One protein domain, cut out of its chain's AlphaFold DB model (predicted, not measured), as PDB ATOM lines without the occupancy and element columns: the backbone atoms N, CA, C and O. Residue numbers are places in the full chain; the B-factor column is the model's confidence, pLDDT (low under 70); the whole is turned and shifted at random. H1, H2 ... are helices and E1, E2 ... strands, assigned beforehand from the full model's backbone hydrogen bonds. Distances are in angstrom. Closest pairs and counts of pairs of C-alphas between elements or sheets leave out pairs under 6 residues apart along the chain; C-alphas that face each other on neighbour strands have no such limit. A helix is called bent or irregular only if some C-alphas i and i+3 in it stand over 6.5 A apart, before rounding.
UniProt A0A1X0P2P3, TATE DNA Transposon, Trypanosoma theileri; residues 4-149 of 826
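This is residues 4 to 149 of the 826 residues of the protein "TATE DNA Transposon" of Trypanosoma theileri (UniProt A0A1X0P2P3). A strongly twisted four-stranded sheet has H3 packed along one face and H2 on the opposite face, beside the strands and over none of them, though only just, while the helical hairpin H4 and H5 packs crosswise on H3, away from the sheet. The short H1 lies off to the side, near the end of H2. The 146 printed residues hold H1 E1 E2 E3 H2 E4 H3 H4 H5 in that order, class mixed, helices and strands; the mixed sheet runs E1 E2 E3 E4. The whole is compact, radius of gyration of the C-alphas 16.4 A, spanning 48 by 38 by 28 A.

Find C-alpha 4 at (-48.668, 73.683, 358.878), where H1, residues 4 to 10, begins. Next come E1, 20 to 27, 21.8 A, E2, 30 to 37, 22.6 A, and E3, 45 to 49. H2, 55 to 68, covers 20.3 A; E4 is 73 to 76. H3, 89 to 101, covers 18.4 A, H4, 112 to 125, 20.1 A, and H5, 132 to 144, 18.4 A, ending at (-51.876, 66.276, 320.998).

E1, E2 and E3 form a meander, each strand the antiparallel neighbour of the one before: look for N 23 and O 34 at 2.8 A, N 35 and O 47 at 2.9 A. E3, H2, E4 is a strand-helix-strand unit, two parallel neighbours with a helix between, its crossover right-handed; N 48 and O 75 are 2.8 A apart. Helices on both faces, H2 and H3, give three layers. H3 is over E2, along the strands, at a height over the sheet of 7.9 A; the closest C-alphas, Ala 33 and Val 93, are 4.9 A apart. With residues 91 to 95 alone H3 touches H4, about perpendicular at 88 degrees, closest C-alphas Ile 91 and Pro 113, 6.3 A. H4 and H5, a helical hairpin, touch at a shallow tilt of 18 degrees, opposite ways, closest C-alphas Arg 115 and Ile 142, 6.6 A. H4 is irregular, but only just: C-alphas 115 and 118 are 6.6 A apart. H1, H3 and H5 have every O i to N i+4 pair within hydrogen-bond range, H2 9 of 10, H4 8 of 10.

The farthest C-alphas, Ala 4 and Ser 149, are 49.9 A apart, and the printed part has no cut. The link from E4 to H3 is long. Mean pLDDT of the printed part is 77.6; look for values under 70 in 34 residues, among them 12 to 18 and 124 to 129.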
ATOM      1  N   ALA A   4     -49.378  74.938 358.623       70.38
ATOM      2  CA  ALA A   4     -48.668  73.683 358.878       70.38
ATOM      3  C   ALA A   4     -48.649  72.795 357.623       70.38
ATOM      4  O   ALA A   4     -47.579  72.444 357.136       70.38
ATOM      5  N   ARG A   5     -49.819  72.565 357.003       69.19
ATOM      6  CA  ARG A   5     -49.914  71.757 355.781       69.19
ATOM      7  C   ARG A   5     -49.184  72.383 354.589       69.19
ATOM      8  O   ARG A   5     -48.725  71.646 353.731       69.19
ATOM      9  N   ALA A   6     -49.052  73.711 354.540       65.31
ATOM     10  CA  ALA A   6     -48.212  74.395 353.555       65.31
ATOM     11  C   ALA A   6     -46.725  74.037 353.735       65.31
ATOM     12  O   ALA A   6     -46.097  73.599 352.775       65.31
ATOM     13  N   LYS A   7     -46.193  74.104 354.966       69.25
ATOM     14  CA  LYS A   7     -44.825  73.644 355.265       69.25
ATOM     15  C   LYS A   7     -44.627  72.156 354.979       69.25
ATOM     16  O   LYS A   7     -43.603  71.781 354.422       69.25
ATOM     17  N   GLU A   8     -45.601  71.312 355.315       72.94
ATOM     18  CA  GLU A   8     -45.563  69.882 354.973       72.94
ATOM     19  C   GLU A   8     -45.483  69.670 353.450       72.94
ATOM     20  O   GLU A   8     -44.732  68.817 352.998       72.94
ATOM     21  N   ILE A   9     -46.197  70.473 352.647       69.38
ATOM     22  CA  ILE A   9     -46.096  70.431 351.178       69.38
ATOM     23  C   ILE A   9     -44.705  70.877 350.703       69.38
ATOM     24  O   ILE A   9     -44.169  70.242 349.802       69.38
ATOM     25  N   GLU A  10     -44.094  71.903 351.307       68.31
ATOM     26  CA  GLU A  10     -42.714  72.321 350.993       68.31
ATOM     27  C   GLU A  10     -41.694  71.191 351.248       68.31
ATOM     28  O   GLU A  10     -40.758  71.023 350.467       68.31
ATOM     29  N   HIS A  11     -41.909  70.365 352.279       70.69
ATOM     30  CA  HIS A  11     -41.032  69.234 352.624       70.69
ATOM     31  C   HIS A  11     -41.222  67.990 351.731       70.69
ATOM     32  O   HIS A  11     -40.400  67.086 351.796       70.69
ATOM     33  N   LEU A  12     -42.245  67.932 350.866       66.31
ATOM     34  CA  LEU A  12     -42.473  66.787 349.961       66.31
ATOM     35  C   LEU A  12     -41.658  66.835 348.651       66.31
ATOM     36  O   LEU A  12     -41.793  65.930 347.825       66.31
ATOM     37  N   PHE A  13     -40.853  67.879 348.435       63.78
ATOM     38  CA  PHE A  13     -40.086  68.098 347.197       63.78
ATOM     39  C   PHE A  13     -38.621  67.638 347.224       63.78
ATOM     40  O   PHE A  13     -38.174  67.141 346.195       63.78
ATOM     41  N   PRO A  14     -37.866  67.724 348.339       57.25
ATOM     42  CA  PRO A  14     -36.498  67.193 348.395       57.25
ATOM     43  C   PRO A  14     -36.388  65.680 348.135       57.25
ATOM     44  O   PRO A  14     -35.320  65.209 347.761       57.25
ATOM     45  N   GLU A  15     -37.478  64.931 348.325       52.91
ATOM     46  CA  GLU A  15     -37.517  63.460 348.287       52.91
ATOM     47  C   GLU A  15     -38.118  62.877 346.990       52.91
ATOM     48  O   GLU A  15     -38.418  61.684 346.934       52.91
ATOM     49  N   ARG A  16     -38.384  63.692 345.954       53.69
ATOM     50  CA  ARG A  16     -39.116  63.244 344.751       53.69
ATOM     51  C   ARG A  16     -38.510  63.754 343.450       53.69
ATOM     52  O   ARG A  16     -38.283  64.945 343.293       53.69
ATOM     53  N   GLU A  17     -38.423  62.869 342.459       52.16
ATOM     54  CA  GLU A  17     -38.009  63.160 341.071       52.16
ATOM     55  C   GLU A  17     -38.985  64.072 340.288       52.16
ATOM     56  O   GLU A  17     -38.826  64.278 339.087       52.16
ATOM     57  N   SER A  18     -40.044  64.585 340.925       56.66
ATOM     58  CA  SER A  18     -41.134  65.309 340.268       56.66
ATOM     59  C   SER A  18     -41.218  66.766 340.730       56.66
ATOM     60  O   SER A  18     -41.801  67.052 341.778       56.66
ATOM     61  N   ASP A  19     -40.761  67.698 339.889       70.19
ATOM     62  CA  ASP A  19     -40.790  69.159 340.111       70.19
ATOM     63  C   ASP A  19     -42.199  69.771 340.300       70.19
ATOM     64  O   ASP A  19     -42.336  70.989 340.464       70.19
ATOM     65  N   HIS A  20     -43.272  68.979 340.195       78.94
ATOM     66  CA  HIS A  20     -44.654  69.445 340.049       78.94
ATOM     67  C   HIS A  20     -45.640  68.697 340.952       78.94
ATOM     68  O   HIS A  20     -45.633  67.468 341.018       78.94
ATOM     69  N   LEU A  21     -46.574  69.436 341.562       83.56
ATOM     70  CA  LEU A  21     -47.725  68.868 342.268       83.56
ATOM     71  C   LEU A  21     -49.022  69.598 341.891       83.56
ATOM     72  O   LEU A  21     -49.092  70.828 341.833       83.56
ATOM     73  N   PHE A  22     -50.057  68.811 341.595       86.69
ATOM     74  CA  PHE A  22     -51.294  69.270 340.966       86.69
ATOM     75  C   PHE A  22     -52.409  69.483 341.996       86.69
ATOM     76  O   PHE A  22     -52.763  68.573 342.745       86.69
ATOM     77  N   PHE A  23     -52.990  70.683 342.009       83.12
ATOM     78  CA  PHE A  23     -54.034  71.106 342.940       83.12
ATOM     79  C   PHE A  23     -55.309  71.513 342.184       83.12
ATOM     80  O   PHE A  23     -55.369  72.626 341.648       83.12
ATOM     81  N   PRO A  24     -56.357  70.667 342.130       87.62
ATOM     82  CA  PRO A  24     -57.663  71.089 341.631       87.62
ATOM     83  C   PRO A  24     -58.294  72.071 342.628       87.62
ATOM     84  O   PRO A  24     -58.645  71.713 343.752       87.62
ATOM     85  N   ILE A  25     -58.424  73.329 342.216       87.19
ATOM     86  CA  ILE A  25     -58.969  74.416 343.030       87.19
ATOM     87  C   ILE A  25     -60.443  74.591 342.655       87.19
ATOM     88  O   ILE A  25     -60.754  74.925 341.515       87.19
ATOM     89  N   PHE A  26     -61.349  74.399 343.616       85.81
ATOM     90  CA  PHE A  26     -62.784  74.631 343.427       85.81
ATOM     91  C   PHE A  26     -63.258  75.826 344.256       85.81
ATOM     92  O   PHE A  26     -63.153  75.830 345.484       85.81
ATOM     93  N   ILE A  27     -63.782  76.854 343.588       80.62
ATOM     94  CA  ILE A  27     -64.219  78.105 344.219       80.62
ATOM     95  C   ILE A  27     -65.396  78.702 343.440       80.62
ATOM     96  O   ILE A  27     -65.385  78.737 342.216       80.62
ATOM     97  N   ARG A  28     -66.442  79.172 344.140       73.75
ATOM     98  CA  ARG A  28     -67.632  79.815 343.529       73.75
ATOM     99  C   ARG A  28     -68.280  79.004 342.380       73.75
ATOM    100  O   ARG A  28     -68.778  79.591 341.426       73.75
ATOM    101  N   HIS A  29     -68.316  77.673 342.505       73.50
ATOM    102  CA  HIS A  29     -68.802  76.720 341.488       73.50
ATOM    103  C   HIS A  29     -67.968  76.651 340.194       73.50
ATOM    104  O   HIS A  29     -68.478  76.258 339.148       73.50
ATOM    105  N   HIS A  30     -66.683  77.005 340.267       83.88
ATOM    106  CA  HIS A  30     -65.741  76.979 339.150       83.88
ATOM    107  C   HIS A  30     -64.484  76.175 339.509       83.88
ATOM    108  O   HIS A  30     -64.012  76.242 340.649       83.88
ATOM    109  N   TRP A  31     -63.960  75.414 338.543       88.81
ATOM    110  CA  TRP A  31     -62.744  74.603 338.680       88.81
ATOM    111  C   TRP A  31     -61.552  75.290 338.004       88.81
ATOM    112  O   TRP A  31     -61.625  75.692 336.842       88.81
ATOM    113  N   ILE A  32     -60.441  75.385 338.733       90.88
ATOM    114  CA  ILE A  32     -59.201  76.063 338.338       90.88
ATOM    115  C   ILE A  32     -58.021  75.107 338.564       90.88
ATOM    116  O   ILE A  32     -57.984  74.374 339.556       90.88
ATOM    117  N   ALA A  33     -57.048  75.102 337.653       92.88
ATOM    118  CA  ALA A  33     -55.875  74.235 337.744       92.88
ATOM    119  C   ALA A  33     -54.728  74.973 338.441       92.88
ATOM    120  O   ALA A  33     -54.065  75.813 337.835       92.88
ATOM    121  N   GLY A  34     -54.478  74.647 339.709       92.38
ATOM    122  CA  GLY A  34     -53.247  75.028 340.393       92.38
ATOM    123  C   GLY A  34     -52.137  74.024 340.090       92.38
ATOM    124  O   GLY A  34     -52.319  72.827 340.299       92.38
ATOM    125  N   ILE A  35     -50.988  74.495 339.611       90.00
ATOM    126  CA  ILE A  35     -49.770  73.686 339.479       90.00
ATOM    127  C   ILE A  35     -48.696  74.319 340.351       90.00
ATOM    128  O   ILE A  35     -48.264  75.443 340.095       90.00
ATOM    129  N   PHE A  36     -48.314  73.604 341.403       86.62
ATOM    130  CA  PHE A  36     -47.246  73.996 342.306       86.62
ATOM    131  C   PHE A  36     -45.915  73.425 341.822       86.62
ATOM    132  O   PHE A  36     -45.868  72.264 341.412       86.62
ATOM    133  N   SER A  37     -44.853  74.223 341.885       79.69
ATOM    134  CA  SER A  37     -43.507  73.812 341.490       79.69
ATOM    135  C   SER A  37     -42.425  74.429 342.371       79.69
ATOM    136  O   SER A  37     -42.498  75.607 342.739       79.69
ATOM    137  N   VAL A  38     -41.399  73.631 342.667       72.25
ATOM    138  CA  VAL A  38     -40.232  74.020 343.470       72.25
ATOM    139  C   VAL A  38     -38.977  73.781 342.638       72.25
ATOM    140  O   VAL A  38     -38.483  72.666 342.556       72.25
ATOM    141  N   THR A  39     -38.442  74.827 342.009       64.69
ATOM    142  CA  THR A  39     -37.129  74.732 341.355       64.69
ATOM    143  C   THR A  39     -36.031  74.844 342.410       64.69
ATOM    144  O   THR A  39     -36.061  75.767 343.227       64.69
ATOM    145  N   LYS A  40     -35.033  73.955 342.373       58.34
ATOM    146  CA  LYS A  40     -33.868  73.975 343.276       58.34
ATOM    147  C   LYS A  40     -33.240  75.381 343.334       58.34
ATOM    148  O   LYS A  40     -32.865  75.940 342.307       58.34
ATOM    149  N   GLY A  41     -33.167  75.963 344.534       57.50
ATOM    150  CA  GLY A  41     -32.635  77.316 344.766       57.50
ATOM    151  C   GLY A  41     -33.590  78.487 344.479       57.50
ATOM    152  O   GLY A  41     -33.167  79.637 344.580       57.50
ATOM    153  N   LYS A  42     -34.866  78.243 344.142       66.06
ATOM    154  CA  LYS A  42     -35.896  79.285 343.967       66.06
ATOM    155  C   LYS A  42     -37.008  79.148 345.010       66.06
ATOM    156  O   LYS A  42     -37.136  78.126 345.680       66.06
ATOM    157  N   LYS A  43     -37.820  80.198 345.155       70.00
ATOM    158  CA  LYS A  43     -38.983  80.197 346.051       70.00
ATOM    159  C   LYS A  43     -40.076  79.226 345.572       70.00
ATOM    160  O   LYS A  43     -40.209  79.010 344.366       70.00
ATOM    161  N   PRO A  44     -40.901  78.698 346.494       75.44
ATOM    162  CA  PRO A  44     -42.078  77.905 346.148       75.44
ATOM    163  C   PRO A  44     -43.083  78.747 345.348       75.44
ATOM    164  O   PRO A  44     -43.453  79.850 345.763       75.44
ATOM    165  N   CYS A  45     -43.548  78.227 344.208       85.38
ATOM    166  CA  CYS A  45     -44.433  78.961 343.303       85.38
ATOM    167  C   CYS A  45     -45.650  78.137 342.857       85.38
ATOM    168  O   CYS A  45     -45.566  76.929 342.642       85.38
ATOM    169  N   LEU A  46     -46.799  78.801 342.713       87.75
ATOM    170  CA  LEU A  46     -48.063  78.217 342.262       87.75
ATOM    171  C   LEU A  46     -48.560  78.965 341.026       87.75
ATOM    172  O   LEU A  46     -48.949  80.134 341.098       87.75
ATOM    173  N   THR A  47     -48.579  78.267 339.893       89.94
ATOM    174  CA  THR A  47     -49.154  78.779 338.649       89.94
ATOM    175  C   THR A  47     -50.626  78.390 338.556       89.94
ATOM    176  O   THR A  47     -50.980  77.215 338.668       89.94
ATOM    177  N   ILE A  48     -51.486  79.382 338.352       90.75
ATOM    178  CA  ILE A  48     -52.944  79.264 338.341       90.75
ATOM    179  C   ILE A  48     -53.430  79.345 336.892       90.75
ATOM    180  O   ILE A  48     -53.316  80.392 336.258       90.75
ATOM    181  N   TYR A  49     -53.985  78.252 336.367       90.38
ATOM    182  CA  TYR A  49     -54.565  78.182 335.025       90.38
ATOM    183  C   TYR A  49     -56.094  78.206 335.121       90.38
ATOM    184  O   TYR A  49     -56.724  77.226 335.531       90.38
ATOM    185  N   ASP A  50     -56.688  79.340 334.748       89.56
ATOM    186  CA  ASP A  50     -58.132  79.575 334.784       89.56
ATOM    187  C   ASP A  50     -58.724  79.554 333.359       89.56
ATOM    188  O   ASP A  50     -58.271  80.267 332.462       89.56
ATOM    189  N   SER A  51     -59.744  78.722 333.135       86.81
ATOM    190  CA  SER A  51     -60.474  78.622 331.862       86.81
ATOM    191  C   SER A  51     -61.609  79.640 331.716       86.81
ATOM    192  O   SER A  51     -62.017  79.940 330.594       86.81
ATOM    193  N   ALA A  52     -62.098  80.234 332.803       85.44
ATOM    194  CA  ALA A  52     -63.114  81.284 332.792       85.44
ATOM    195  C   ALA A  52     -62.764  82.417 333.779       85.44
ATOM    196  O   ALA A  52     -63.559  82.697 334.683       85.44
ATOM    197  N   PRO A  53     -61.620  83.110 333.582       82.00
ATOM    198  CA  PRO A  53     -61.119  84.110 334.516       82.00
ATOM    199  C   PRO A  53     -62.160  85.182 334.836       82.00
ATOM    200  O   PRO A  53     -62.844  85.726 333.959       82.00
ATOM    201  N   SER A  54     -62.272  85.454 336.132       81.62
ATOM    202  CA  SER A  54     -63.232  86.372 336.733       81.62
ATOM    203  C   SER A  54     -62.533  87.137 337.860       81.62
ATOM    204  O   SER A  54     -62.093  86.494 338.818       81.62
ATOM    205  N   PRO A  55     -62.482  88.484 337.827       78.88
ATOM    206  CA  PRO A  55     -61.739  89.272 338.816       78.88
ATOM    207  C   PRO A  55     -62.156  89.012 340.269       78.88
ATOM    208  O   PRO A  55     -61.337  89.085 341.181       78.88
ATOM    209  N   ILE A  56     -63.426  88.663 340.498       74.75
ATOM    210  CA  ILE A  56     -63.945  88.320 341.830       74.75
ATOM    211  C   ILE A  56     -63.410  86.952 342.289       74.75
ATOM    212  O   ILE A  56     -63.100  86.777 343.464       74.75
ATOM    213  N   VAL A  57     -63.285  85.989 341.370       81.31
ATOM    214  CA  VAL A  57     -62.740  84.656 341.661       81.31
ATOM    215  C   VAL A  57     -61.232  84.738 341.897       81.31
ATOM    216  O   VAL A  57     -60.765  84.238 342.915       81.31
ATOM    217  N   GLN A  58     -60.495  85.440 341.027       82.62
ATOM    218  CA  GLN A  58     -59.054  85.690 341.180       82.62
ATOM    219  C   GLN A  58     -58.742  86.378 342.517       82.62
ATOM    220  O   GLN A  58     -57.895  85.899 343.268       82.62
ATOM    221  N   ARG A  59     -59.472  87.448 342.869       84.31
ATOM    222  CA  ARG A  59     -59.310  88.152 344.152       84.31
ATOM    223  C   ARG A  59     -59.508  87.223 345.348       84.31
ATOM    224  O   ARG A  59     -58.652  87.180 346.230       84.31
ATOM    225  N   ASP A  60     -60.627  86.501 345.388       84.88
ATOM    226  CA  ASP A  60     -60.962  85.626 346.516       84.88
ATOM    227  C   ASP A  60     -59.961  84.460 346.632       84.88
ATOM    228  O   ASP A  60     -59.588  84.076 347.740       84.88
ATOM    229  N   LEU A  61     -59.473  83.943 345.498       85.44
ATOM    230  CA  LEU A  61     -58.456  82.895 345.432       85.44
ATOM    231  C   LEU A  61     -57.087  83.378 345.938       85.44
ATOM    232  O   LEU A  61     -56.496  82.736 346.806       85.44
ATOM    233  N   VAL A  62     -56.606  84.525 345.451       85.69
ATOM    234  CA  VAL A  62     -55.338  85.136 345.893       85.69
ATOM    235  C   VAL A  62     -55.387  85.473 347.385       85.69
ATOM    236  O   VAL A  62     -54.421  85.204 348.102       85.69
ATOM    237  N   GLN A  63     -56.513  86.004 347.874       84.94
ATOM    238  CA  GLN A  63     -56.718  86.281 349.297       84.94
ATOM    239  C   GLN A  63     -56.688  84.994 350.134       84.94
ATOM    240  O   GLN A  63     -56.019  84.959 351.169       84.94
ATOM    241  N   ALA A  64     -57.362  83.931 349.684       84.69
ATOM    242  CA  ALA A  64     -57.371  82.645 350.377       84.69
ATOM    243  C   ALA A  64     -55.962  82.035 350.462       84.69
ATOM    244  O   ALA A  64     -55.498  81.739 351.563       84.69
ATOM    245  N   ILE A  65     -55.245  81.918 349.335       83.31
ATOM    246  CA  ILE A  65     -53.909  81.301 349.307       83.31
ATOM    247  C   ILE A  65     -52.916  82.099 350.165       83.31
ATOM    248  O   ILE A  65     -52.288  81.522 351.053       83.31
ATOM    249  N   ARG A  66     -52.830  83.428 349.983       83.56
ATOM    250  CA  ARG A  66     -51.914  84.278 350.768       83.56
ATOM    251  C   ARG A  66     -52.214  84.261 352.268       83.56
ATOM    252  O   ARG A  66     -51.295  84.439 353.058       83.56
ATOM    253  N   SER A  67     -53.462  84.005 352.677       80.94
ATOM    254  CA  SER A  67     -53.819  83.884 354.099       80.94
ATOM    255  C   SER A  67     -53.333  82.588 354.769       80.94
ATOM    256  O   SER A  67     -53.308  82.515 355.996       80.94
ATOM    257  N   TRP A  68     -52.937  81.571 353.992       79.12
ATOM    258  CA  TRP A  68     -52.437  80.285 354.505       79.12
ATOM    259  C   TRP A  68     -50.965  80.032 354.174       79.12
ATOM    260  O   TRP A  68     -50.308  79.284 354.893       79.12
ATOM    261  N   TRP A  69     -50.456  80.646 353.104       79.50
ATOM    262  CA  TRP A  69     -49.095  80.469 352.603       79.50
ATOM    263  C   TRP A  69     -48.530  81.830 352.146       79.50
ATOM    264  O   TRP A  69     -48.498  82.118 350.954       79.50
ATOM    265  N   PRO A  70     -48.121  82.723 353.072       78.81
ATOM    266  CA  PRO A  70     -47.749  84.100 352.718       78.81
ATOM    267  C   PRO A  70     -46.502  84.220 351.829       78.81
ATOM    268  O   PRO A  70     -46.350  85.222 351.140       78.81
ATOM    269  N   GLN A  71     -45.624  83.209 351.858       77.56
ATOM    270  CA  GLN A  71     -44.333  83.191 351.157       77.56
ATOM    271  C   GLN A  71     -44.405  82.661 349.713       77.56
ATOM    272  O   GLN A  71     -43.393  82.684 349.014       77.56
ATOM    273  N   ILE A  72     -45.565  82.160 349.264       84.50
ATOM    274  CA  ILE A  72     -45.701  81.550 347.936       84.50
ATOM    275  C   ILE A  72     -45.819  82.607 346.832       84.50
ATOM    276  O   ILE A  72     -46.598  83.563 346.935       84.50
ATOM    277  N   GLU A  73     -45.095  82.409 345.736       86.94
ATOM    278  CA  GLU A  73     -45.215  83.263 344.554       86.94
ATOM    279  C   GLU A  73     -46.358  82.756 343.658       86.94
ATOM    280  O   GLU A  73     -46.432  81.576 343.311       86.94
ATOM    281  N   LEU A  74     -47.303  83.646 343.330       87.38
ATOM    282  CA  LEU A  74     -48.507  83.326 342.556       87.38
ATOM    283  C   LEU A  74     -48.378  83.864 341.134       87.38
ATOM    284  O   LEU A  74     -48.230  85.073 340.947       87.38
ATOM    285  N   TYR A  75     -48.503  82.977 340.151       87.56
ATOM    286  CA  TYR A  75     -48.405  83.305 338.730       87.56
ATOM    287  C   TYR A  75     -49.712  82.985 338.004       87.56
ATOM    288  O   TYR A  75     -50.303  81.926 338.217       87.56
ATOM    289  N   GLU A  76     -50.156  83.865 337.107       83.94
ATOM    290  CA  GLU A  76     -51.294  83.579 336.229       83.94
ATOM    291  C   GLU A  76     -50.811  82.862 334.964       83.94
ATOM    292  O   GLU A  76     -50.100  83.419 334.125       83.94
ATOM    293  N   GLY A  77     -51.178  81.589 334.841       83.38
ATOM    294  CA  GLY A  77     -50.821  80.751 333.709       83.38
ATOM    295  C   GLY A  77     -51.689  81.068 332.497       83.38
ATOM    296  O   GLY A  77     -52.902  80.856 332.528       83.38
ATOM    297  N   LYS A  78     -51.070  81.532 331.402       79.44
ATOM    298  CA  LYS A  78     -51.770  81.770 330.128       79.44
ATOM    299  C   LYS A  78     -52.492  80.494 329.682       79.44
ATOM    300  O   LYS A  78     -51.883  79.430 329.577       79.44
ATOM    301  N   TRP A  79     -53.785  80.615 329.401       81.31
ATOM    302  CA  TRP A  79     -54.645  79.489 329.053       81.31
ATOM    303  C   TRP A  79     -55.729  79.897 328.055       81.31
ATOM    304  O   TRP A  79     -56.070  81.076 327.932       81.31
ATOM    305  N   VAL A  80     -56.278  78.922 327.330       76.88
ATOM    306  CA  VAL A  80     -57.388  79.174 326.409       76.88
ATOM    307  C   VAL A  80     -58.692  79.220 327.190       76.88
ATOM    308  O   VAL A  80     -59.053  78.281 327.899       76.88
ATOM    309  N   ARG A  81     -59.408  80.335 327.037       76.81
ATOM    310  CA  ARG A  81     -60.713  80.544 327.653       76.81
ATOM    311  C   ARG A  81     -61.713  79.508 327.130       76.81
ATOM    312  O   ARG A  81     -61.873  79.385 325.915       76.81
ATOM    313  N   GLN A  82     -62.408  78.820 328.032       76.81
ATOM    314  CA  GLN A  82     -63.540  77.970 327.671       76.81
ATOM    315  C   GLN A  82     -64.677  78.812 327.076       76.81
ATOM    316  O   GLN A  82     -64.771  80.023 327.312       76.81
ATOM    317  N   GLU A  83     -65.568  78.174 326.321       66.88
ATOM    318  CA  GLU A  83     -66.712  78.869 325.732       66.88
ATOM    319  C   GLU A  83     -67.595  79.484 326.820       66.88
ATOM    320  O   GLU A  83     -67.769  78.928 327.912       66.88
ATOM    321  N   ARG A  84     -68.138  80.675 326.556       55.91
ATOM    322  CA  ARG A  84     -68.912  81.397 327.566       55.91
ATOM    323  C   ARG A  84     -70.144  80.567 327.931       55.91
ATOM    324  O   ARG A  84     -70.911  80.203 327.051       55.91
ATOM    325  N   TYR A  85     -70.332  80.321 329.227       56.62
ATOM    326  CA  TYR A  85     -71.403  79.483 329.789       56.62
ATOM    327  C   TYR A  85     -71.254  77.960 329.596       56.62
ATOM    328  O   TYR A  85     -72.167  77.230 329.984       56.62
ATOM    329  N   SER A  86     -70.116  77.474 329.085       63.56
ATOM    330  CA  SER A  86     -69.761  76.051 329.177       63.56
ATOM    331  C   SER A  86     -69.549  75.617 330.634       63.56
ATOM    332  O   SER A  86     -69.183  76.411 331.503       63.56
ATOM    333  N   GLU A  87     -69.800  74.336 330.897       70.12
ATOM    334  CA  GLU A  87     -69.683  73.705 332.222       70.12
ATOM    335  C   GLU A  87     -68.397  72.845 332.304       70.12
ATOM    336  O   GLU A  87     -68.191  72.073 333.234       70.12
ATOM    337  N   ASP A  88     -67.484  73.051 331.346       78.06
ATOM    338  CA  ASP A  88     -66.329  72.197 331.036       78.06
ATOM    339  C   ASP A  88     -65.055  72.530 331.824       78.06
ATOM    340  O   ASP A  88     -63.995  71.960 331.564       78.06
ATOM    341  N   CYS A  89     -65.134  73.423 332.812       84.56
ATOM    342  CA  CYS A  89     -63.972  73.898 333.566       84.56
ATOM    343  C   CYS A  89     -63.157  72.745 334.179       84.56
ATOM    344  O   CYS A  89     -61.932  72.765 334.097       84.56
ATOM    345  N   GLY A  90     -63.821  71.691 334.671       85.75
ATOM    346  CA  GLY A  90     -63.168  70.460 335.134       85.75
ATOM    347  C   GLY A  90     -62.407  69.706 334.032       85.75
ATOM    348  O   GLY A  90     -61.297  69.242 334.274       85.75
ATOM    349  N   ILE A  91     -62.933  69.652 332.801       86.19
ATOM    350  CA  ILE A  91     -62.249  69.042 331.646       86.19
ATOM    351  C   ILE A  91     -60.982  69.836 331.293       86.19
ATOM    352  O   ILE A  91     -59.932  69.243 331.045       86.19
ATOM    353  N   PHE A  92     -61.045  71.172 331.334       89.44
ATOM    354  CA  PHE A  92     -59.866  72.025 331.139       89.44
ATOM    355  C   PHE A  92     -58.831  71.875 332.267       89.44
ATOM    356  O   PHE A  92     -57.633  71.894 331.981       89.44
ATOM    357  N   VAL A  93     -59.258  71.669 333.520       91.94
ATOM    358  CA  VAL A  93     -58.355  71.368 334.648       91.94
ATOM    359  C   VAL A  93     -57.646  70.028 334.451       91.94
ATOM    360  O   VAL A  93     -56.414  69.986 334.472       91.94
ATOM    361  N   THR A  94     -58.397  68.958 334.180       91.06
ATOM    362  CA  THR A  94     -57.850  67.619 333.911       91.06
ATOM    363  C   THR A  94     -56.860  67.648 332.747       91.06
ATOM    364  O   THR A  94     -55.742  67.146 332.870       91.06
ATOM    365  N   ALA A  95     -57.221  68.312 331.645       91.06
ATOM    366  CA  ALA A  95     -56.333  68.475 330.503       91.06
ATOM    367  C   ALA A  95     -55.045  69.229 330.860       91.06
ATOM    368  O   ALA A  95     -53.972  68.808 330.437       91.06
ATOM    369  N   ARG A  96     -55.113  70.313 331.653       92.69
ATOM    370  CA  ARG A  96     -53.910  71.057 332.061       92.69
ATOM    371  C   ARG A  96     -52.960  70.185 332.877       92.69
ATOM    372  O   ARG A  96     -51.762  70.209 332.599       92.69
ATOM    373  N   PHE A  97     -53.479  69.420 333.839       92.75
ATOM    374  CA  PHE A  97     -52.660  68.545 334.679       92.75
ATOM    375  C   PHE A  97     -51.972  67.454 333.863       92.75
ATOM    376  O   PHE A  97     -50.753  67.337 333.941       92.75
ATOM    377  N   PHE A  98     -52.705  66.718 333.023       91.31
ATOM    378  CA  PHE A  98     -52.088  65.671 332.204       91.31
ATOM    379  C   PHE A  98     -51.165  66.225 331.112       91.31
ATOM    380  O   PHE A  98     -50.137  65.615 330.841       91.31
ATOM    381  N   ALA A  99     -51.448  67.404 330.551       90.06
ATOM    382  CA  ALA A  99     -50.534  68.078 329.628       90.06
ATOM    383  C   ALA A  99     -49.207  68.457 330.300       90.06
ATOM    384  O   ALA A  99     -48.149  68.196 329.742       90.06
ATOM    385  N   THR A 100     -49.237  69.021 331.511       89.19
ATOM    386  CA  THR A 100     -48.001  69.330 332.248       89.19
ATOM    387  C   THR A 100     -47.296  68.066 332.754       89.19
ATOM    388  O   THR A 100     -46.079  67.989 332.644       89.19
ATOM    389  N   PHE A 101     -48.024  67.056 333.239       88.19
ATOM    390  CA  PHE A 101     -47.441  65.785 333.694       88.19
ATOM    391  C   PHE A 101     -46.747  65.004 332.565       88.19
ATOM    392  O   PHE A 101     -45.672  64.456 332.772       88.19
ATOM    393  N   LEU A 102     -47.340  64.977 331.368       88.81
ATOM    394  CA  LEU A 102     -46.761  64.332 330.182       88.81
ATOM    395  C   LEU A 102     -45.793  65.251 329.407       88.81
ATOM    396  O   LEU A 102     -45.241  64.826 328.398       88.81
ATOM    397  N   GLN A 103     -45.617  66.504 329.844       87.88
ATOM    398  CA  GLN A 103     -44.851  67.557 329.157       87.88
ATOM    399  C   GLN A 103     -45.316  67.839 327.706       87.88
ATOM    400  O   GLN A 103     -44.537  68.247 326.846       87.88
ATOM    401  N   LEU A 104     -46.613  67.657 327.422       88.31
ATOM    402  CA  LEU A 104     -47.201  67.785 326.084       88.31
ATOM    403  C   LEU A 104     -47.943  69.120 325.880       88.31
ATOM    404  O   LEU A 104     -48.717  69.541 326.746       88.31
ATOM    405  N   PRO A 105     -47.815  69.770 324.707       85.12
ATOM    406  CA  PRO A 105     -48.681  70.881 324.326       85.12
ATOM    407  C   PRO A 105     -50.097  70.387 323.991       85.12
ATOM    408  O   PRO A 105     -50.274  69.365 323.331       85.12
ATOM    409  N   ILE A 106     -51.122  71.155 324.367       85.50
ATOM    410  CA  ILE A 106     -52.503  70.875 323.943       85.50
ATOM    411  C   ILE A 106     -52.762  71.494 322.576       85.50
ATOM    412  O   ILE A 106     -52.750  72.717 322.423       85.50
ATOM    413  N   ARG A 107     -53.071  70.647 321.592       81.56
ATOM    414  CA  ARG A 107     -53.525  71.084 320.269       81.56
ATOM    415  C   ARG A 107     -55.053  71.135 320.215       81.56
ATOM    416  O   ARG A 107     -55.755  70.345 320.848       81.56
ATOM    417  N   HIS A 108     -55.572  72.101 319.457       75.06
ATOM    418  CA  HIS A 108     -57.006  72.374 319.266       75.06
ATOM    419  C   HIS A 108     -57.823  72.452 320.584       75.06
ATOM    420  O   HIS A 108     -58.797  71.714 320.765       75.06
ATOM    421  N   PRO A 109     -57.479  73.364 321.518       74.50
ATOM    422  CA  PRO A 109     -58.153  73.488 322.818       74.50
ATOM    423  C   PRO A 109     -59.649  73.850 322.741       74.50
ATOM    424  O   PRO A 109     -60.369  73.601 323.700       74.50
ATOM    425  N   LYS A 110     -60.150  74.369 321.608       68.06
ATOM    426  CA  LYS A 110     -61.600  74.552 321.384       68.06
ATOM    427  C   LYS A 110     -62.356  73.220 321.261       68.06
ATOM    428  O   LYS A 110     -63.455  73.092 321.776       68.06
ATOM    429  N   THR A 111     -61.765  72.211 320.612       71.06
ATOM    430  CA  THR A 111     -62.384  70.880 320.436       71.06
ATOM    431  C   THR A 111     -62.006  69.899 321.546       71.06
ATOM    432  O   THR A 111     -62.492  68.772 321.563       71.06
ATOM    433  N   LEU A 112     -61.144  70.305 322.485       77.69
ATOM    434  CA  LEU A 112     -60.699  69.487 323.614       77.69
ATOM    435  C   LEU A 112     -61.866  68.906 324.442       77.69
ATOM    436  O   LEU A 112     -61.819  67.704 324.696       77.69
ATOM    437  N   PRO A 113     -62.938  69.651 324.803       76.69
ATOM    438  CA  PRO A 113     -64.046  69.066 325.563       76.69
ATOM    439  C   PRO A 113     -64.787  67.955 324.811       76.69
ATOM    440  O   PRO A 113     -65.184  66.972 325.430       76.69
ATOM    441  N   LYS A 114     -64.924  68.063 323.479       64.25
ATOM    442  CA  LYS A 114     -65.538  67.015 322.643       64.25
ATOM    443  C   LYS A 114     -64.694  65.734 322.597       64.25
ATOM    444  O   LYS A 114     -65.256  64.655 322.500       64.25
ATOM    445  N   ARG A 115     -63.362  65.851 322.686       75.88
ATOM    446  CA  ARG A 115     -62.413  64.727 322.567       75.88
ATOM    447  C   ARG A 115     -62.072  64.068 323.908       75.88
ATOM    448  O   ARG A 115     -61.878  62.862 323.959       75.88
ATOM    449  N   LEU A 116     -61.998  64.846 324.990       78.94
ATOM    450  CA  LEU A 116     -61.596  64.349 326.311       78.94
ATOM    451  C   LEU A 116     -62.780  63.879 327.174       78.94
ATOM    452  O   LEU A 116     -62.602  62.975 327.986       78.94
ATOM    453  N   ARG A 117     -63.987  64.445 327.011       75.50
ATOM    454  CA  ARG A 117     -65.152  64.049 327.826       75.50
ATOM    455  C   ARG A 117     -65.591  62.589 327.604       75.50
ATOM    456  O   ARG A 117     -65.756  61.918 328.618       75.50
ATOM    457  N   PRO A 118     -65.730  62.068 326.362       65.44
ATOM    458  CA  PRO A 118     -66.168  60.685 326.149       65.44
ATOM    459  C   PRO A 118     -65.182  59.676 326.742       65.44
ATOM    460  O   PRO A 118     -65.589  58.779 327.465       65.44
ATOM    461  N   TYR A 119     -63.882  59.898 326.536       77.56
ATOM    462  CA  TYR A 119     -62.829  59.044 327.084       77.56
ATOM    463  C   TYR A 119     -62.794  59.033 328.623       77.56
ATOM    464  O   TYR A 119     -62.624  57.986 329.239       77.56
ATOM    465  N   LEU A 120     -62.985  60.186 329.279       78.94
ATOM    466  CA  LEU A 120     -63.085  60.221 330.745       78.94
ATOM    467  C   LEU A 120     -64.354  59.529 331.266       78.94
ATOM    468  O   LEU A 120     -64.326  58.990 332.371       78.94
ATOM    469  N   GLN A 121     -65.439  59.539 330.488       68.38
ATOM    470  CA  GLN A 121     -66.664  58.812 330.808       68.38
ATOM    471  C   GLN A 121     -66.455  57.293 330.660       68.38
ATOM    472  O   GLN A 121     -66.638  56.574 331.632       68.38
ATOM    473  N   GLU A 122     -65.930  56.823 329.526       70.50
ATOM    474  CA  GLU A 122     -65.522  55.424 329.278       70.50
ATOM    475  C   GLU A 122     -64.623  54.863 330.401       70.50
ATOM    476  O   GLU A 122     -64.875  53.787 330.939       70.50
ATOM    477  N   VAL A 123     -63.610  55.631 330.826       74.12
ATOM    478  CA  VAL A 123     -62.702  55.275 331.936       74.12
ATOM    479  C   VAL A 123     -63.411  55.202 333.300       74.12
ATOM    480  O   VAL A 123     -62.914  54.525 334.200       74.12
ATOM    481  N   THR A 124     -64.535  55.901 333.475       69.25
ATOM    482  CA  THR A 124     -65.318  55.917 334.726       69.25
ATOM    483  C   THR A 124     -66.376  54.814 334.751       69.25
ATOM    484  O   THR A 124     -66.593  54.208 335.799       69.25
ATOM    485  N   ASP A 125     -66.998  54.540 333.604       60.22
ATOM    486  CA  ASP A 125     -68.093  53.578 333.456       60.22
ATOM    487  C   ASP A 125     -67.567  52.131 333.282       60.22
ATOM    488  O   ASP A 125     -68.282  51.162 333.548       60.22
ATOM    489  N   SER A 126     -66.292  51.960 332.904       65.00
ATOM    490  CA  SER A 126     -65.610  50.660 332.840       65.00
ATOM    491  C   SER A 126     -65.416  50.022 334.223       65.00
ATOM    492  O   SER A 126     -64.623  50.492 335.044       65.00
ATOM    493  N   ALA A 127     -66.054  48.870 334.450       54.78
ATOM    494  CA  ALA A 127     -65.883  48.072 335.669       54.78
ATOM    495  C   ALA A 127     -64.440  47.556 335.874       54.78
ATOM    496  O   ALA A 127     -64.028  47.287 337.006       54.78
ATOM    497  N   THR A 128     -63.651  47.428 334.801       58.38
ATOM    498  CA  THR A 128     -62.231  47.059 334.857       58.38
ATOM    499  C   THR A 128     -61.336  48.300 334.810       58.38
ATOM    500  O   THR A 128     -61.499  49.197 333.980       58.38
ATOM    501  N   LYS A 129     -60.348  48.361 335.713       68.06
ATOM    502  CA  LYS A 129     -59.398  49.482 335.796       68.06
ATOM    503  C   LYS A 129     -58.387  49.422 334.649       68.06
ATOM    504  O   LYS A 129     -57.506  48.565 334.648       68.06
ATOM    505  N   LEU A 130     -58.472  50.378 333.725       76.31
ATOM    506  CA  LEU A 130     -57.511  50.544 332.630       76.31
ATOM    507  C   LEU A 130     -56.056  50.667 333.146       76.31
ATOM    508  O   LEU A 130     -55.790  51.478 334.040       76.31
ATOM    509  N   PRO A 131     -55.084  49.925 332.573       85.12
ATOM    510  CA  PRO A 131     -53.679  50.015 332.962       85.12
ATOM    511  C   PRO A 131     -53.113  51.436 332.838       85.12
ATOM    512  O   PRO A 131     -53.248  52.084 331.798       85.12
ATOM    513  N   LYS A 132     -52.379  51.900 333.863       82.56
ATOM    514  CA  LYS A 132     -51.792  53.259 333.935       82.56
ATOM    515  C   LYS A 132     -51.047  53.669 332.655       82.56
ATOM    516  O   LYS A 132     -51.185  54.806 332.212       82.56
ATOM    517  N   LYS A 133     -50.279  52.751 332.050       83.06
ATOM    518  CA  LYS A 133     -49.537  52.984 330.796       83.06
ATOM    519  C   LYS A 133     -50.491  53.301 329.636       83.06
ATOM    520  O   LYS A 133     -50.351  54.344 329.008       83.06
ATOM    521  N   GLN A 134     -51.496  52.452 329.416       82.19
ATOM    522  CA  GLN A 134     -52.520  52.625 328.380       82.19
ATOM    523  C   GLN A 134     -53.322  53.917 328.585       82.19
ATOM    524  O   GLN A 134     -53.509  54.673 327.631       82.19
ATOM    525  N   PHE A 135     -53.717  54.218 329.828       86.25
ATOM    526  CA  PHE A 135     -54.436  55.450 330.154       86.25
ATOM    527  C   PHE A 135     -53.633  56.710 329.793       86.25
ATOM    528  O   PHE A 135     -54.128  57.601 329.102       86.25
ATOM    529  N   LEU A 136     -52.361  56.768 330.204       87.12
ATOM    530  CA  LEU A 136     -51.488  57.911 329.924       87.12
ATOM    531  C   LEU A 136     -51.164  58.051 328.427       87.12
ATOM    532  O   LEU A 136     -51.145  59.170 327.915       87.12
ATOM    533  N   THR A 137     -50.971  56.943 327.702       86.25
ATOM    534  CA  THR A 137     -50.769  56.968 326.244       86.25
ATOM    535  C   THR A 137     -51.993  57.523 325.510       86.25
ATOM    536  O   THR A 137     -51.842  58.401 324.659       86.25
ATOM    537  N   THR A 138     -53.207  57.068 325.839       83.19
ATOM    538  CA  THR A 138     -54.437  57.564 325.191       83.19
ATOM    539  C   THR A 138     -54.711  59.026 325.548       83.19
ATOM    540  O   THR A 138     -54.979  59.827 324.650       83.19
ATOM    541  N   MET A 139     -54.523  59.415 326.814       88.00
ATOM    542  CA  MET A 139     -54.564  60.814 327.253       88.00
ATOM    543  C   MET A 139     -53.596  61.695 326.439       88.00
ATOM    544  O   MET A 139     -53.998  62.739 325.928       88.00
ATOM    545  N   GLY A 140     -52.347  61.259 326.242       86.00
ATOM    546  CA  GLY A 140     -51.358  61.990 325.439       86.00
ATOM    547  C   GLY A 140     -51.791  62.206 323.984       86.00
ATOM    548  O   GLY A 140     -51.764  63.339 323.497       86.00
ATOM    549  N   ARG A 141     -52.283  61.153 323.312       83.69
ATOM    550  CA  ARG A 141     -52.811  61.236 321.932       83.69
ATOM    551  C   ARG A 141     -53.985  62.217 321.820       83.69
ATOM    552  O   ARG A 141     -54.049  62.988 320.859       83.69
ATOM    553  N   ILE A 142     -54.891  62.218 322.807       81.44
ATOM    554  CA  ILE A 142     -56.032  63.146 322.882       81.44
ATOM    555  C   ILE A 142     -55.540  64.591 323.036       81.44
ATOM    556  O   ILE A 142     -55.969  65.467 322.284       81.44
ATOM    557  N   LEU A 143     -54.608  64.868 323.952       85.69
ATOM    558  CA  LEU A 143     -54.092  66.228 324.170       85.69
ATOM    559  C   LEU A 143     -53.360  66.773 322.928       85.69
ATOM    560  O   LEU A 143     -53.558  67.934 322.561       85.69
ATOM    561  N   LEU A 144     -52.599  65.925 322.228       84.50
ATOM    562  CA  LEU A 144     -51.876  66.276 320.998       84.50
ATOM    563  C   LEU A 144     -52.749  66.325 319.729       84.50
ATOM    564  O   LEU A 144     -52.291  66.837 318.710       84.50
ATOM    565  N   ASN A 145     -53.989  65.822 319.773       71.50
ATOM    566  CA  ASN A 145     -54.877  65.649 318.610       71.50
ATOM    567  C   ASN A 145     -54.297  64.749 317.494       71.50
ATOM    568  O   ASN A 145     -54.566  64.977 316.317       71.50
ATOM    569  N   GLN A 146     -53.492  63.742 317.850       56.75
ATOM    570  CA  GLN A 146     -52.738  62.940 316.871       56.75
ATOM    571  C   GLN A 146     -53.613  62.079 315.950       56.75
ATOM    572  O   GLN A 146     -53.245  61.867 314.799       56.75
ATOM    573  N   ASN A 147     -54.793  61.647 316.404       50.38
ATOM    574  CA  ASN A 147     -55.727  60.878 315.584       50.38
ATOM    575  C   ASN A 147     -56.991  61.706 315.318       50.38
ATOM    576  O   ASN A 147     -58.049  61.420 315.876       50.38
ATOM    577  N   GLY A 148     -56.897  62.710 314.441       44.12
ATOM    578  CA  GLY A 148     -58.065  63.468 313.962       44.12
ATOM    579  C   GLY A 148     -59.109  62.625 313.208       44.12
ATOM    580  O   GLY A 148     -60.197  63.118 312.941       44.12
ATOM    581  N   SER A 149     -58.786  61.367 312.883       36.00
ATOM    582  CA  SER A 149     -59.599  60.452 312.070       36.00
ATOM    583  C   SER A 149     -59.732  59.024 312.631       36.00
ATOM    584  O   SER A 149     -60.417  58.205 312.023       36.00
TER     585      SER A 149